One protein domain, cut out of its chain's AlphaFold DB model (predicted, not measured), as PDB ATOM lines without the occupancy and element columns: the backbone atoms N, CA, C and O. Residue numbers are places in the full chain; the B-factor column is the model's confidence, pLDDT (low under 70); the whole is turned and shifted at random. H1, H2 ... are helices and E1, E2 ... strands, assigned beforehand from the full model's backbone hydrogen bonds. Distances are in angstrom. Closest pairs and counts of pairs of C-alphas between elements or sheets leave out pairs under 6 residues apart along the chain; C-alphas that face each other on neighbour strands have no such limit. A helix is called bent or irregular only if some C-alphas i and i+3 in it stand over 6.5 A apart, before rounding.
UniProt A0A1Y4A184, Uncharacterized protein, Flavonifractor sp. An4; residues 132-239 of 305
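This is residues 132 to 239 of the 305 residues of an uncharacterized protein of Flavonifractor sp. An4 (UniProt A0A1Y4A184). A small core of helices has H1 in its middle, with H2, H3 and H4 packed on it, and two separate two-stranded hairpins form the opposite ends of the longest axis: E1 and E2 at one end, E3 and E4 at the other. A long stretch with no named element, residues 207 to 223, leads from the second hairpin back to the helices. The printed part has 108 residues, with four named helices and four named strands in the order H1 H2 E1 E2 H3 E3 E4 H4; the class is mixed, and both sheets are antiparallel. The whole is compact, with a radius of gyration of the C-alphas of 13.6 A, yet elongated in outline, spanning 46 by 29 by 25 A.

Find C-alpha 134 at (218.453, 169.369, 161.543); from there H1 runs 20.9 A to C-alpha 148. H1 is irregular: C-alphas 136 and 139 are 7.2 A apart. Next come H2, residues 153 to 157, then E1, residues 168 to 171, and E2, residues 174 to 177. H3, residues 180 to 191, starts at C-alpha 180 at (203.536, 163.862, 170.706) and is 16.4 A long. E3, residues 194 to 198, measures 13.7 A, and E4, residues 202 to 206, 12.9 A. Last, H4 runs 20.6 A from C-alpha 224 to C-alpha 237 at (223.621, 159.279, 155.218).

Start at H1, the hub, which touches three helices. It touches H2 with residues 143 to 147 alone; the closest C-alphas, of Ile 143 and Ile 156, are 6.6 A apart. H3 touches H1 at a steep tilt of 62 degrees, opposite ways, closest at the C-alphas of Asp 138 and Leu 185, 6.7 A. H4 touches residues 137 to 143 of H1 at a steep tilt of 66 degrees, opposite ways, closest at the C-alphas of Pro 140 and Leu 231, 5.6 A. With residues 224 to 227 alone, H4 also touches H2. H3 and H4 are apart. Look outward to the hairpin E1 and E2, where N 171 and O 174 are 2.8 A apart, within hydrogen-bond range. In the hairpin E3 and E4, N 205 and O 195 are within hydrogen-bond range at 2.8 A. The closest C-alphas of H1 and E3, of Leu 136 and Tyr 195, are 5.9 A apart. In H2, H3 and H4 every O i to N i+4 pair is within hydrogen-bond range; in H1, 8 of 11 are.

Look for the two C-alphas farthest apart at Asp 173 and Arg 200, 46.2 A. The printed part has no cut. The link from E4 to H4, 17 residues, is long. The mean pLDDT of the printed part is 95.5, and no printed residue is under 70.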
ATOM      1  N   TYR A 132     224.161 171.736 160.035       90.00
ATOM      2  CA  TYR A 132     223.998 172.973 160.798       90.00
ATOM      3  C   TYR A 132     222.580 173.124 161.380       90.00
ATOM      4  O   TYR A 132     222.413 173.648 162.477       90.00
ATOM      5  N   ASP A 133     221.568 172.684 160.631       91.12
ATOM      6  CA  ASP A 133     220.157 172.752 161.004       91.12
ATOM      7  C   ASP A 133     219.474 171.426 160.648       91.12
ATOM      8  O   ASP A 133     219.314 171.079 159.475       91.12
ATOM      9  N   ASP A 134     219.080 170.683 161.679       91.12
ATOM     10  CA  ASP A 134     218.453 169.369 161.543       91.12
ATOM     11  C   ASP A 134     217.054 169.441 160.912       91.12
ATOM     12  O   ASP A 134     216.578 168.440 160.368       91.12
ATOM     13  N   THR A 135     216.403 170.615 160.912       92.06
ATOM     14  CA  THR A 135     215.073 170.792 160.299       92.06
ATOM     15  C   THR A 135     215.092 170.588 158.783       92.06
ATOM     16  O   THR A 135     214.059 170.276 158.187       92.06
ATOM     17  N   LEU A 136     216.279 170.617 158.159       93.06
ATOM     18  CA  LEU A 136     216.518 170.141 156.793       93.06
ATOM     19  C   LEU A 136     215.908 168.747 156.541       93.06
ATOM     20  O   LEU A 136     215.475 168.438 155.427       93.06
ATOM     21  N   TYR A 137     215.871 167.900 157.570       95.62
ATOM     22  CA  TYR A 137     215.377 166.530 157.493       95.62
ATOM     23  C   TYR A 137     213.938 166.356 157.987       95.62
ATOM     24  O   TYR A 137     213.438 165.227 157.983       95.62
ATOM     25  N   ASP A 138     213.230 167.432 158.335       95.88
ATOM     26  CA  ASP A 138     211.835 167.348 158.778       95.88
ATOM     27  C   ASP A 138     210.922 166.818 157.673       95.88
ATOM     28  O   ASP A 138     210.116 165.925 157.922       95.88
ATOM     29  N   LEU A 139     211.091 167.292 156.433       96.56
ATOM     30  CA  LEU A 139     210.325 166.816 155.275       96.56
ATOM     31  C   LEU A 139     210.472 165.301 155.041       96.56
ATOM     32  O   LEU A 139     209.457 164.601 155.053       96.56
ATOM     33  N   PRO A 140     211.687 164.746 154.832       97.69
ATOM     34  CA  PRO A 140     211.831 163.306 154.639       97.69
ATOM     35  C   PRO A 140     211.412 162.498 155.876       97.69
ATOM     36  O   PRO A 140     210.889 161.398 155.714       97.69
ATOM     37  N   SER A 141     211.562 163.033 157.090       98.25
ATOM     38  CA  SER A 141     211.082 162.376 158.315       98.25
ATOM     39  C   SER A 141     209.551 162.321 158.377       98.25
ATOM     40  O   SER A 141     208.990 161.252 158.620       98.25
ATOM     41  N   ALA A 142     208.866 163.431 158.079       98.31
ATOM     42  CA  ALA A 142     207.407 163.512 157.989       98.31
ATOM     43  C   ALA A 142     206.850 162.507 156.973       98.31
ATOM     44  O   ALA A 142     205.913 161.773 157.281       98.31
ATOM     45  N   ILE A 143     207.471 162.420 155.789       98.62
ATOM     46  CA  ILE A 143     207.106 161.452 154.743       98.62
ATOM     47  C   ILE A 143     207.178 160.015 155.280       98.62
ATOM     48  O   ILE A 143     206.266 159.223 155.045       98.62
ATOM     49  N   LEU A 144     208.237 159.662 156.015       98.75
ATOM     50  CA  LEU A 144     208.386 158.317 156.582       98.75
ATOM     51  C   LEU A 144     207.354 158.044 157.681       98.75
ATOM     52  O   LEU A 144     206.818 156.938 157.734       98.75
ATOM     53  N   TYR A 145     207.018 159.024 158.522       98.62
ATOM     54  CA  TYR A 145     205.951 158.847 159.509       98.62
ATOM     55  C   TYR A 145     204.581 158.684 158.847       98.62
ATOM     56  O   TYR A 145     203.877 157.731 159.173       98.62
ATOM     57  N   LEU A 146     204.221 159.510 157.862       98.50
ATOM     58  CA  LEU A 146     202.980 159.317 157.101       98.50
ATOM     59  C   LEU A 146     202.951 157.929 156.436       98.50
ATOM     60  O   LEU A 146     201.963 157.205 156.556       98.50
ATOM     61  N   ALA A 147     204.057 157.494 155.826       98.38
ATOM     62  CA  ALA A 147     204.163 156.145 155.275       98.38
ATOM     63  C   ALA A 147     203.919 155.073 156.350       98.38
ATOM     64  O   ALA A 147     203.112 154.171 156.139       98.38
ATOM     65  N   TRP A 148     204.542 155.195 157.528       98.38
ATOM     66  CA  TRP A 148     204.340 154.274 158.651       98.38
ATOM     67  C   TRP A 148     202.865 154.171 159.039       98.38
ATOM     68  O   TRP A 148     202.353 153.069 159.242       98.38
ATOM     69  N   TYR A 149     202.145 155.291 159.077       97.06
ATOM     70  CA  TYR A 149     200.710 155.332 159.368       97.06
ATOM     71  C   TYR A 149     199.813 154.933 158.187       97.06
ATOM     72  O   TYR A 149     198.592 154.944 158.299       97.06
ATOM     73  N   GLY A 150     200.400 154.458 157.088       95.44
ATOM     74  CA  GLY A 150     199.671 153.863 155.977       95.44
ATOM     75  C   GLY A 150     199.164 154.875 154.959       95.44
ATOM     76  O   GLY A 150     198.190 154.574 154.276       95.44
ATOM     77  N   PHE A 151     199.785 156.049 154.838       97.25
ATOM     78  CA  PHE A 151     199.509 156.960 153.729       97.25
ATOM     79  C   PHE A 151     200.199 156.474 152.441       97.25
ATOM     80  O   PHE A 151     201.369 156.069 152.457       97.25
ATOM     81  N   THR A 152     199.475 156.486 151.321       96.75
ATOM     82  CA  THR A 152     200.020 156.194 149.986       96.75
ATOM     83  C   THR A 152     200.994 157.292 149.547       96.75
ATOM     84  O   THR A 152     200.966 158.395 150.089       96.75
ATOM     85  N   GLU A 153     201.867 157.028 148.568       97.25
ATOM     86  CA  GLU A 153     202.756 158.085 148.053       97.25
ATOM     87  C   GLU A 153     201.950 159.287 147.525       97.25
ATOM     88  O   GLU A 153     202.312 160.431 147.797       97.25
ATOM     89  N   ASP A 154     200.823 159.028 146.852       96.88
ATOM     90  CA  ASP A 154     199.911 160.065 146.358       96.88
ATOM     91  C   ASP A 154     199.248 160.843 147.503       96.88
ATOM     92  O   ASP A 154     199.186 162.070 147.456       96.88
ATOM     93  N   GLU A 155     198.789 160.168 148.562       97.50
ATOM     94  CA  GLU A 155     198.233 160.843 149.742       97.50
ATOM     95  C   GLU A 155     199.280 161.736 150.428       97.50
ATOM     96  O   GLU A 155     198.944 162.819 150.898       97.50
ATOM     97  N   ILE A 156     200.551 161.320 150.457       98.31
ATOM     98  CA  ILE A 156     201.641 162.076 151.091       98.31
ATOM     99  C   ILE A 156     201.963 163.362 150.327       98.31
ATOM    100  O   ILE A 156     202.068 164.425 150.940       98.31
ATOM    101  N   ILE A 157     202.127 163.300 149.001       97.56
ATOM    102  CA  ILE A 157     202.455 164.502 148.208       97.56
ATOM    103  C   ILE A 157     201.282 165.490 148.119       97.56
ATOM    104  O   ILE A 157     201.487 166.668 147.836       97.56
ATOM    105  N   ASN A 158     200.059 165.017 148.382       97.75
ATOM    106  CA  ASN A 158     198.843 165.829 148.465       97.75
ATOM    107  C   ASN A 158     198.438 166.147 149.919       97.75
ATOM    108  O   ASN A 158     197.355 166.688 150.151       97.75
ATOM    109  N   PHE A 159     199.279 165.834 150.910       98.25
ATOM    110  CA  PHE A 159     198.930 166.006 152.317       98.25
ATOM    111  C   PHE A 159     198.852 167.495 152.686       98.25
ATOM    112  O   PHE A 159     199.836 168.233 152.558       98.25
ATOM    113  N   ARG A 160     197.678 167.952 153.135       97.81
ATOM    114  CA  ARG A 160     197.404 169.368 153.419       97.81
ATOM    115  C   ARG A 160     197.824 169.773 154.831       97.81
ATOM    116  O   ARG A 160     197.849 168.967 155.754       97.81
ATOM    117  N   LYS A 161     198.145 171.054 155.004       97.81
ATOM    118  CA  LYS A 161     198.534 171.648 156.293       97.81
ATOM    119  C   LYS A 161     197.413 171.667 157.329       97.81
ATOM    120  O   LYS A 161     197.690 171.520 158.513       97.81
ATOM    121  N   ASP A 162     196.179 171.879 156.889       97.44
ATOM    122  CA  ASP A 162     194.984 171.904 157.740       97.44
ATOM    123  C   ASP A 162     194.595 170.512 158.266       97.44
ATOM    124  O   ASP A 162     193.887 170.410 159.263       97.44
ATOM    125  N   ALA A 163     195.124 169.445 157.659       97.94
ATOM    126  CA  ALA A 163     195.003 168.078 158.152       97.94
ATOM    127  C   ALA A 163     195.939 167.768 159.339       97.94
ATOM    128  O   ALA A 163     195.857 166.673 159.891       97.94
ATOM    129  N   VAL A 164     196.830 168.687 159.735       97.88
ATOM    130  CA  VAL A 164     197.691 168.538 160.922       97.88
ATOM    131  C   VAL A 164     196.947 169.014 162.169       97.88
ATOM    132  O   VAL A 164     196.589 170.189 162.269       97.88
ATOM    133  N   LEU A 165     196.780 168.112 163.134       96.69
ATOM    134  CA  LEU A 165     196.153 168.360 164.432       96.69
ATOM    135  C   LEU A 165     197.212 168.342 165.550       96.69
ATOM    136  O   LEU A 165     198.349 167.926 165.331       96.69
ATOM    137  N   GLU A 166     196.834 168.761 166.758       94.06
ATOM    138  CA  GLU A 166     197.726 168.762 167.934       94.06
ATOM    139  C   GLU A 166     198.146 167.338 168.353       94.06
ATOM    140  O   GLU A 166     199.282 167.088 168.753       94.06
ATOM    141  N   ASP A 167     197.238 166.372 168.217       95.50
ATOM    142  CA  ASP A 167     197.400 164.990 168.680       95.50
ATOM    143  C   ASP A 167     197.328 163.953 167.545       95.50
ATOM    144  O   ASP A 167     197.151 162.754 167.780       95.50
ATOM    145  N   GLY A 168     197.496 164.396 166.298       96.94
ATOM    146  CA  GLY A 168     197.516 163.500 165.151       96.94
ATOM    147  C   GLY A 168     197.331 164.198 163.813       96.94
ATOM    148  O   GLY A 168     197.644 165.374 163.639       96.94
ATOM    149  N   VAL A 169     196.800 163.451 162.851       98.06
ATOM    150  CA  VAL A 169     196.493 163.952 161.507       98.06
ATOM    151  C   VAL A 169     195.157 163.429 161.002       98.06
ATOM    152  O   VAL A 169     194.711 162.359 161.416       98.06
ATOM    153  N   MET A 170     194.553 164.136 160.052       97.88
ATOM    154  CA  MET A 170     193.401 163.644 159.300       97.88
ATOM    155  C   MET A 170     193.841 162.821 158.085       97.88
ATOM    156  O   MET A 170     194.689 163.244 157.296       97.88
ATOM    157  N   LYS A 171     193.222 161.655 157.909       94.56
ATOM    158  CA  LYS A 171     193.289 160.827 156.706       94.56
ATOM    159  C   LYS A 171     191.873 160.630 156.168       94.56
ATOM    160  O   LYS A 171     191.124 159.788 156.655       94.56
ATOM    161  N   GLY A 172     191.497 161.429 155.171       91.06
ATOM    162  CA  GLY A 172     190.086 161.563 154.804       91.06
ATOM    163  C   GLY A 172     189.296 162.092 156.002       91.06
ATOM    164  O   GLY A 172     189.695 163.089 156.599       91.06
ATOM    165  N   ASP A 173     188.240 161.381 156.389       91.94
ATOM    166  CA  ASP A 173     187.401 161.733 157.544       91.94
ATOM    167  C   ASP A 173     187.850 161.063 158.857       91.94
ATOM    168  O   ASP A 173     187.222 161.244 159.901       91.94
ATOM    169  N   GLU A 174     188.933 160.279 158.832       94.44
ATOM    170  CA  GLU A 174     189.456 159.572 160.002       94.44
ATOM    171  C   GLU A 174     190.628 160.334 160.629       94.44
ATOM    172  O   GLU A 174     191.583 160.710 159.948       94.44
ATOM    173  N   LYS A 175     190.591 160.519 161.950       97.12
ATOM    174  CA  LYS A 175     191.742 161.007 162.711       97.12
ATOM    175  C   LYS A 175     192.669 159.843 163.057       97.12
ATOM    176  O   LYS A 175     192.253 158.880 163.694       97.12
ATOM    177  N   ILE A 176     193.945 159.989 162.721       96.62
ATOM    178  CA  ILE A 176     195.016 159.077 163.113       96.62
ATOM    179  C   ILE A 176     195.804 159.718 164.252       96.62
ATOM    180  O   ILE A 176     196.513 160.703 164.041       96.62
ATOM    181  N   GLU A 177     195.698 159.141 165.448       96.81
ATOM    182  CA  GLU A 177     196.488 159.556 166.610       96.81
ATOM    183  C   GLU A 177     197.969 159.210 166.431       96.81
ATOM    184  O   GLU A 177     198.331 158.137 165.934       96.81
ATOM    185  N   MET A 178     198.840 160.123 166.862       96.62
ATOM    186  CA  MET A 178     200.287 159.951 166.783       96.62
ATOM    187  C   MET A 178     200.963 160.367 168.096       96.62
ATOM    188  O   MET A 178     200.457 161.227 168.814       96.62
ATOM    189  N   PRO A 179     202.131 159.789 168.432       97.12
ATOM    190  CA  PRO A 179     202.934 160.259 169.549       97.12
ATOM    191  C   PRO A 179     203.266 161.747 169.436       97.12
ATOM    192  O   PRO A 179     203.617 162.224 168.357       97.12
ATOM    193  N   TYR A 180     203.266 162.429 170.581       95.81
ATOM    194  CA  TYR A 180     203.536 163.862 170.706       95.81
ATOM    195  C   TYR A 180     204.745 164.343 169.885       95.81
ATOM    196  O   TYR A 180     204.632 165.296 169.125       95.81
ATOM    197  N   GLU A 181     205.883 163.647 169.958       94.31
ATOM    198  CA  GLU A 181     207.103 164.035 169.227       94.31
ATOM    199  C   GLU A 181     206.919 164.077 167.702       94.31
ATOM    200  O   GLU A 181     207.534 164.886 167.009       94.31
ATOM    201  N   ILE A 182     206.054 163.213 167.166       97.19
ATOM    202  CA  ILE A 182     205.728 163.188 165.742       97.19
ATOM    203  C   ILE A 182     204.786 164.349 165.404       97.19
ATOM    204  O   ILE A 182     205.034 165.054 164.427       97.19
ATOM    205  N   CYS A 183     203.767 164.606 166.230       97.31
ATOM    206  CA  CYS A 183     202.882 165.765 166.061       97.31
ATOM    207  C   CYS A 183     203.671 167.078 166.070       97.31
ATOM    208  O   CYS A 183     203.495 167.908 165.183       97.31
ATOM    209  N   ARG A 184     204.633 167.230 166.990       96.31
ATOM    210  CA  ARG A 184     205.513 168.406 167.062       96.31
ATOM    211  C   ARG A 184     206.321 168.629 165.791       96.31
ATOM    212  O   ARG A 184     206.517 169.775 165.391       96.31
ATOM    213  N   LEU A 185     206.779 167.559 165.145       97.31
ATOM    214  CA  LEU A 185     207.440 167.651 163.844       97.31
ATOM    215  C   LEU A 185     206.466 168.136 162.759       97.31
ATOM    216  O   LEU A 185     206.825 169.010 161.972       97.31
ATOM    217  N   PHE A 186     205.235 167.619 162.735       98.19
ATOM    218  CA  PHE A 186     204.209 168.053 161.783       98.19
ATOM    219  C   PHE A 186     203.798 169.518 161.979       98.19
ATOM    220  O   PHE A 186     203.742 170.262 161.001       98.19
ATOM    221  N   GLU A 187     203.576 169.959 163.220       97.06
ATOM    222  CA  GLU A 187     203.287 171.360 163.560       97.06
ATOM    223  C   GLU A 187     204.434 172.281 163.145       97.06
ATOM    224  O   GLU A 187     204.221 173.270 162.442       97.06
ATOM    225  N   ARG A 188     205.672 171.921 163.510       95.62
ATOM    226  CA  ARG A 188     206.861 172.684 163.121       95.62
ATOM    227  C   ARG A 188     206.940 172.828 161.604       95.62
ATOM    228  O   ARG A 188     207.153 173.930 161.116       95.62
ATOM    229  N   LEU A 189     206.717 171.752 160.850       96.06
ATOM    230  CA  LEU A 189     206.764 171.775 159.388       96.06
ATOM    231  C   LEU A 189     205.596 172.558 158.752       96.06
ATOM    232  O   LEU A 189     205.766 173.208 157.707       96.06
ATOM    233  N   ARG A 190     204.405 172.512 159.361       96.88
ATOM    234  CA  ARG A 190     203.230 173.302 158.955       96.88
ATOM    235  C   ARG A 190     203.545 174.795 159.015       96.88
ATOM    236  O   ARG A 190     203.303 175.502 158.030       96.88
ATOM    237  N   ASP A 191     204.148 175.207 160.126       95.50
ATOM    238  CA  ASP A 191     204.373 176.607 160.489       95.50
ATOM    239  C   ASP A 191     205.737 177.142 160.006       95.50
ATOM    240  O   ASP A 191     205.949 178.353 159.966       95.50
ATOM    241  N   ALA A 192     206.653 176.266 159.579       95.19
ATOM    242  CA  ALA A 192     207.988 176.645 159.122       95.19
ATOM    243  C   ALA A 192     207.975 177.546 157.876       95.19
ATOM    244  O   ALA A 192     207.354 177.242 156.847       95.19
ATOM    245  N   GLU A 193     208.773 178.611 157.924       94.56
ATOM    246  CA  GLU A 193     209.051 179.458 156.760       94.56
ATOM    247  C   GLU A 193     210.122 178.870 155.832       94.56
ATOM    248  O   GLU A 193     210.156 179.199 154.648       94.56
ATOM    249  N   GLY A 194     211.002 178.014 156.348       94.69
ATOM    250  CA  GLY A 194     212.176 177.507 155.647       94.69
ATOM    251  C   GLY A 194     213.115 176.762 156.589       94.69
ATOM    252  O   GLY A 194     212.739 176.467 157.721       94.69
ATOM    253  N   TYR A 195     214.333 176.504 156.126       94.62
ATOM    254  CA  TYR A 195     215.409 175.885 156.906       94.62
ATOM    255  C   TYR A 195     216.758 176.509 156.542       94.62
ATOM    256  O   TYR A 195     216.918 177.109 155.472       94.62
ATOM    257  N   TYR A 196     217.746 176.361 157.415       94.56
ATOM    258  CA  TYR A 196     219.112 176.777 157.134       94.56
ATOM    259  C   TYR A 196     219.950 175.641 156.545       94.56
ATOM    260  O   TYR A 196     219.790 174.470 156.873       94.56
ATOM    261  N   GLN A 197     220.892 175.986 155.672       91.81
ATOM    262  CA  GLN A 197     221.862 175.036 155.142       91.81
ATOM    263  C   GLN A 197     223.257 175.659 155.099       91.81
ATOM    264  O   GLN A 197     223.448 176.778 154.614       91.81
ATOM    265  N   GLN A 198     224.250 174.905 155.576       89.19
ATOM    266  CA  GLN A 198     225.656 175.268 155.440       89.19
ATOM    267  C   GLN A 198     226.142 174.957 154.018       89.19
ATOM    268  O   GLN A 198     226.106 173.814 153.562       89.19
ATOM    269  N   ALA A 199     226.617 175.984 153.318       84.25
ATOM    270  CA  ALA A 199     227.263 175.887 152.011       84.25
ATOM    271  C   ALA A 199     228.565 176.715 152.023       84.25
ATOM    272  O   ALA A 199     229.330 176.659 152.985       84.25
ATOM    273  N   ARG A 200     228.814 177.547 150.997       83.75
ATOM    274  CA  ARG A 200     229.898 178.561 151.019       83.75
ATOM    275  C   ARG A 200     229.709 179.636 152.109       83.75
ATOM    276  O   ARG A 200     230.589 180.460 152.316       83.75
ATOM    277  N   GLY A 201     228.558 179.618 152.773       89.25
ATOM    278  CA  GLY A 201     228.156 180.392 153.938       89.25
ATOM    279  C   GLY A 201     226.851 179.800 154.476       89.25
ATOM    280  O   GLY A 201     226.385 178.777 153.964       89.25
ATOM    281  N   LEU A 202     226.258 180.439 155.479       92.19
ATOM    282  CA  LEU A 202     224.946 180.050 155.989       92.19
ATOM    283  C   LEU A 202     223.846 180.619 155.081       92.19
ATOM    284  O   LEU A 202     223.738 181.837 154.939       92.19
ATOM    285  N   ILE A 203     223.050 179.752 154.452       93.94
ATOM    286  CA  ILE A 203     221.964 180.144 153.540       93.94
ATOM    287  C   ILE A 203     220.624 179.752 154.161       93.94
ATOM    288  O   ILE A 203     220.458 178.616 154.595       93.94
ATOM    289  N   PHE A 204     219.666 180.681 154.176       95.75
ATOM    290  CA  PHE A 204     218.276 180.381 154.523       95.75
ATOM    291  C   PHE A 204     217.482 180.022 153.265       95.75
ATOM    292  O   PHE A 204     217.340 180.839 152.351       95.75
ATOM    293  N   HIS A 205     216.954 178.803 153.221       94.50
ATOM    294  CA  HIS A 205     216.102 178.305 152.150       94.50
ATOM    295  C   HIS A 205     214.639 178.500 152.533       94.50
ATOM    296  O   HIS A 205     214.080 177.725 153.306       94.50
ATOM    297  N   LYS A 206     214.013 179.543 151.983       96.69
ATOM    298  CA  LYS A 206     212.597 179.834 152.216       96.69
ATOM    299  C   LYS A 206     211.713 178.871 151.427       96.69
ATOM    300  O   LYS A 206     211.843 178.776 150.209       96.69
ATOM    301  N   TYR A 207     210.788 178.202 152.105       96.94
ATOM    302  CA  TYR A 207     209.768 177.389 151.457       96.94
ATOM    303  C   TYR A 207     208.825 178.246 150.612       96.94
ATOM    304  O   TYR A 207     208.481 179.376 150.969       96.94
ATOM    305  N   MET A 208     208.343 177.677 149.508       96.50
ATOM    306  CA  MET A 208     207.255 178.286 148.755       96.50
ATOM    307  C   MET A 208     205.963 178.330 149.577       96.50
ATOM    308  O   MET A 208     205.686 177.443 150.389       96.50
ATOM    309  N   TYR A 209     205.146 179.359 149.342       95.19
ATOM    310  CA  TYR A 209     203.791 179.394 149.884       95.19
ATOM    311  C   TYR A 209     202.987 178.225 149.311       95.19
ATOM    312  O   TYR A 209     202.940 178.037 148.095       95.19
ATOM    313  N   SER A 210     202.387 177.431 150.194       96.69
ATOM    314  CA  SER A 210     201.615 176.252 149.819       96.69
ATOM    315  C   SER A 210     200.642 175.851 150.919       96.69
ATOM    316  O   SER A 210     200.936 176.010 152.114       96.69
ATOM    317  N   GLU A 211     199.510 175.303 150.487       97.19
ATOM    318  CA  GLU A 211     198.539 174.590 151.317       97.19
ATOM    319  C   GLU A 211     198.982 173.161 151.658       97.19
ATOM    320  O   GLU A 211     198.518 172.593 152.645       97.19
ATOM    321  N   TYR A 212     199.903 172.594 150.876       97.88
ATOM    322  CA  TYR A 212     200.475 171.280 151.124       97.88
ATOM    323  C   TYR A 212     201.567 171.367 152.186       97.88
ATOM    324  O   TYR A 212     202.369 172.308 152.235       97.88
ATOM    325  N   LEU A 213     201.602 170.366 153.058       97.50
ATOM    326  CA  LEU A 213     202.617 170.257 154.092       97.50
ATOM    327  C   LEU A 213     203.993 170.013 153.461       97.50
ATOM    328  O   LEU A 213     204.961 170.698 153.802       97.50
ATOM    329  N   ILE A 214     204.059 169.065 152.520       96.56
ATOM    330  CA  ILE A 214     205.294 168.649 151.860       96.56
ATOM    331  C   ILE A 214     205.576 169.575 150.669       96.56
ATOM    332  O   ILE A 214     205.049 169.406 149.570       96.56
ATOM    333  N   ARG A 215     206.425 170.572 150.909       96.38
ATOM    334  CA  ARG A 215     206.785 171.647 149.972       96.38
ATOM    335  C   ARG A 215     208.277 171.945 150.068       96.38
ATOM    336  O   ARG A 215     208.888 171.667 151.096       96.38
ATOM    337  N   THR A 216     208.863 172.527 149.032       95.56
ATOM    338  CA  THR A 216     210.290 172.889 149.008       95.56
ATOM    339  C   THR A 216     210.477 174.371 148.700       95.56
ATOM    340  O   THR A 216     209.517 175.128 148.543       95.56
ATOM    341  N   GLU A 217     211.728 174.812 148.624       94.19
ATOM    342  CA  GLU A 217     212.104 176.165 148.216       94.19
ATOM    343  C   GLU A 217     211.843 176.447 146.726       94.19
ATOM    344  O   GLU A 217     211.899 177.594 146.292       94.19
ATOM    345  N   ARG A 218     211.550 175.403 145.938       94.19
ATOM    346  CA  ARG A 218     211.310 175.494 144.486       94.19
ATOM    347  C   ARG A 218     209.923 175.052 144.058       94.19
ATOM    348  O   ARG A 218     209.484 175.444 142.984       94.19
ATOM    349  N   ASN A 219     209.273 174.217 144.865       95.44
ATOM    350  CA  ASN A 219     208.015 173.580 144.514       95.44
ATOM    351  C   ASN A 219     207.004 173.787 145.652       95.44
ATOM    352  O   ASN A 219     207.255 173.325 146.770       95.44
ATOM    353  N   PRO A 220     205.850 174.435 145.396       95.25
ATOM    354  CA  PRO A 220     204.790 174.537 146.397       95.25
ATOM    355  C   PRO A 220     204.154 173.164 146.653       95.25
ATOM    356  O   PRO A 220     203.694 172.891 147.753       95.25
ATOM    357  N   GLN A 221     204.190 172.275 145.665       94.75
ATOM    358  CA  GLN A 221     203.791 170.883 145.779       94.75
ATOM    359  C   GLN A 221     204.842 170.028 145.081       94.75
ATOM    360  O   GLN A 221     205.221 170.322 143.946       94.75
ATOM    361  N   ILE A 222     205.350 169.009 145.766       95.19
ATOM    362  CA  ILE A 222     206.350 168.108 145.194       95.19
ATOM    363  C   ILE A 222     205.698 167.004 144.358       95.19
ATOM    364  O   ILE A 222     204.544 166.644 144.578       95.19
ATOM    365  N   ASP A 223     206.472 166.412 143.453       96.19
ATOM    366  CA  ASP A 223     206.111 165.161 142.786       96.19
ATOM    367  C   ASP A 223     206.711 163.928 143.498       96.19
ATOM    368  O   ASP A 223     207.474 164.020 144.472       96.19
ATOM    369  N   LEU A 224     206.364 162.741 142.995       96.50
ATOM    370  CA  LEU A 224     206.861 161.464 143.514       96.50
ATOM    371  C   LEU A 224     208.384 161.317 143.375       96.50
ATOM    372  O   LEU A 224     209.026 160.708 144.235       96.50
ATOM    373  N   ASP A 225     208.981 161.878 142.325       95.56
ATOM    374  CA  ASP A 225     210.422 161.780 142.088       95.56
ATOM    375  C   ASP A 225     211.205 162.630 143.093       95.56
ATOM    376  O   ASP A 225     212.214 162.186 143.649       95.56
ATOM    377  N   ASN A 226     210.706 163.825 143.409       95.25
ATOM    378  CA  ASN A 226     211.209 164.681 144.477       95.25
ATOM    379  C   ASN A 226     211.102 163.973 145.831       95.25
ATOM    380  O   ASN A 226     212.089 163.927 146.572       95.25
ATOM    381  N   MET A 227     209.939 163.383 146.133       96.94
ATOM    382  CA  MET A 227     209.709 162.637 147.372       96.94
ATOM    383  C   MET A 227     210.725 161.498 147.527       96.94
ATOM    384  O   MET A 227     211.454 161.420 148.520       96.94
ATOM    385  N   ARG A 228     210.837 160.638 146.509       95.69
ATOM    386  CA  ARG A 228     211.766 159.499 146.500       95.69
ATOM    387  C   ARG A 228     213.222 159.952 146.548       95.69
ATOM    388  O   ARG A 228     214.028 159.325 147.236       95.69
ATOM    389  N   GLY A 229     213.560 161.054 145.879       96.50
ATOM    390  CA  GLY A 229     214.884 161.669 145.929       96.50
ATOM    391  C   GLY A 229     215.271 162.139 147.334       96.50
ATOM    392  O   GLY A 229     216.405 161.914 147.763       96.50
ATOM    393  N   MET A 230     214.338 162.737 148.081       95.94
ATOM    394  CA  MET A 230     214.559 163.146 149.474       95.94
ATOM    395  C   MET A 230     214.802 161.947 150.393       95.94
ATOM    396  O   MET A 230     215.796 161.931 151.122       95.94
ATOM    397  N   LEU A 231     213.962 160.913 150.305       97.50
ATOM    398  CA  LEU A 231     214.140 159.687 151.089       97.50
ATOM    399  C   LEU A 231     215.451 158.974 150.749       97.50
ATOM    400  O   LEU A 231     216.155 158.497 151.636       97.50
ATOM    401  N   TYR A 232     215.817 158.938 149.466       95.81
ATOM    402  CA  TYR A 232     217.080 158.356 149.026       95.81
ATOM    403  C   TYR A 232     218.288 159.067 149.647       95.81
ATOM    404  O   TYR A 232     219.217 158.385 150.087       95.81
ATOM    405  N   ARG A 233     218.272 160.406 149.714       95.50
ATOM    406  CA  ARG A 233     219.335 161.191 150.362       95.50
ATOM    407  C   ARG A 233     219.413 160.910 151.861       95.50
ATOM    408  O   ARG A 233     220.499 160.594 152.330       95.50
ATOM    409  N   LEU A 234     218.283 160.932 152.577       96.12
ATOM    410  CA  LEU A 234     218.250 160.620 154.011       96.12
ATOM    411  C   LEU A 234     218.794 159.209 154.289       96.12
ATOM    412  O   LEU A 234     219.684 159.021 155.111       96.12
ATOM    413  N   ASN A 235     218.325 158.212 153.535       94.88
ATOM    414  CA  ASN A 235     218.781 156.831 153.674       94.88
ATOM    415  C   ASN A 235     220.274 156.657 153.341       94.88
ATOM    416  O   ASN A 235     220.911 155.728 153.833       94.88
ATOM    417  N   ALA A 236     220.848 157.503 152.480       94.56
ATOM    418  CA  ALA A 236     222.256 157.414 152.105       94.56
ATOM    419  C   ALA A 236     223.213 157.859 153.221       94.56
ATOM    420  O   ALA A 236     224.339 157.366 153.235       94.56
ATOM    421  N   ILE A 237     222.774 158.719 154.151       93.62
ATOM    422  CA  ILE A 237     223.621 159.279 155.218       93.62
ATOM    423  C   ILE A 237     224.229 158.167 156.079       93.62
ATOM    424  O   ILE A 237     225.444 158.073 156.202       93.62
ATOM    425  N   ALA A 238     223.402 157.240 156.564       88.38
ATOM    426  CA  ALA A 238     223.855 156.079 157.331       88.38
ATOM    427  C   ALA A 238     224.236 154.880 156.434       88.38
ATOM    428  O   ALA A 238     223.985 153.725 156.774       88.38
ATOM    429  N   GLY A 239     224.737 155.105 155.214       85.50
ATOM    430  CA  GLY A 239     225.146 154.019 154.311       85.50
ATOM    431  C   GLY A 239     224.015 153.053 153.918       85.50
ATOM    432  O   GLY A 239     224.266 151.903 153.549       85.50
TER     433      GLY A 239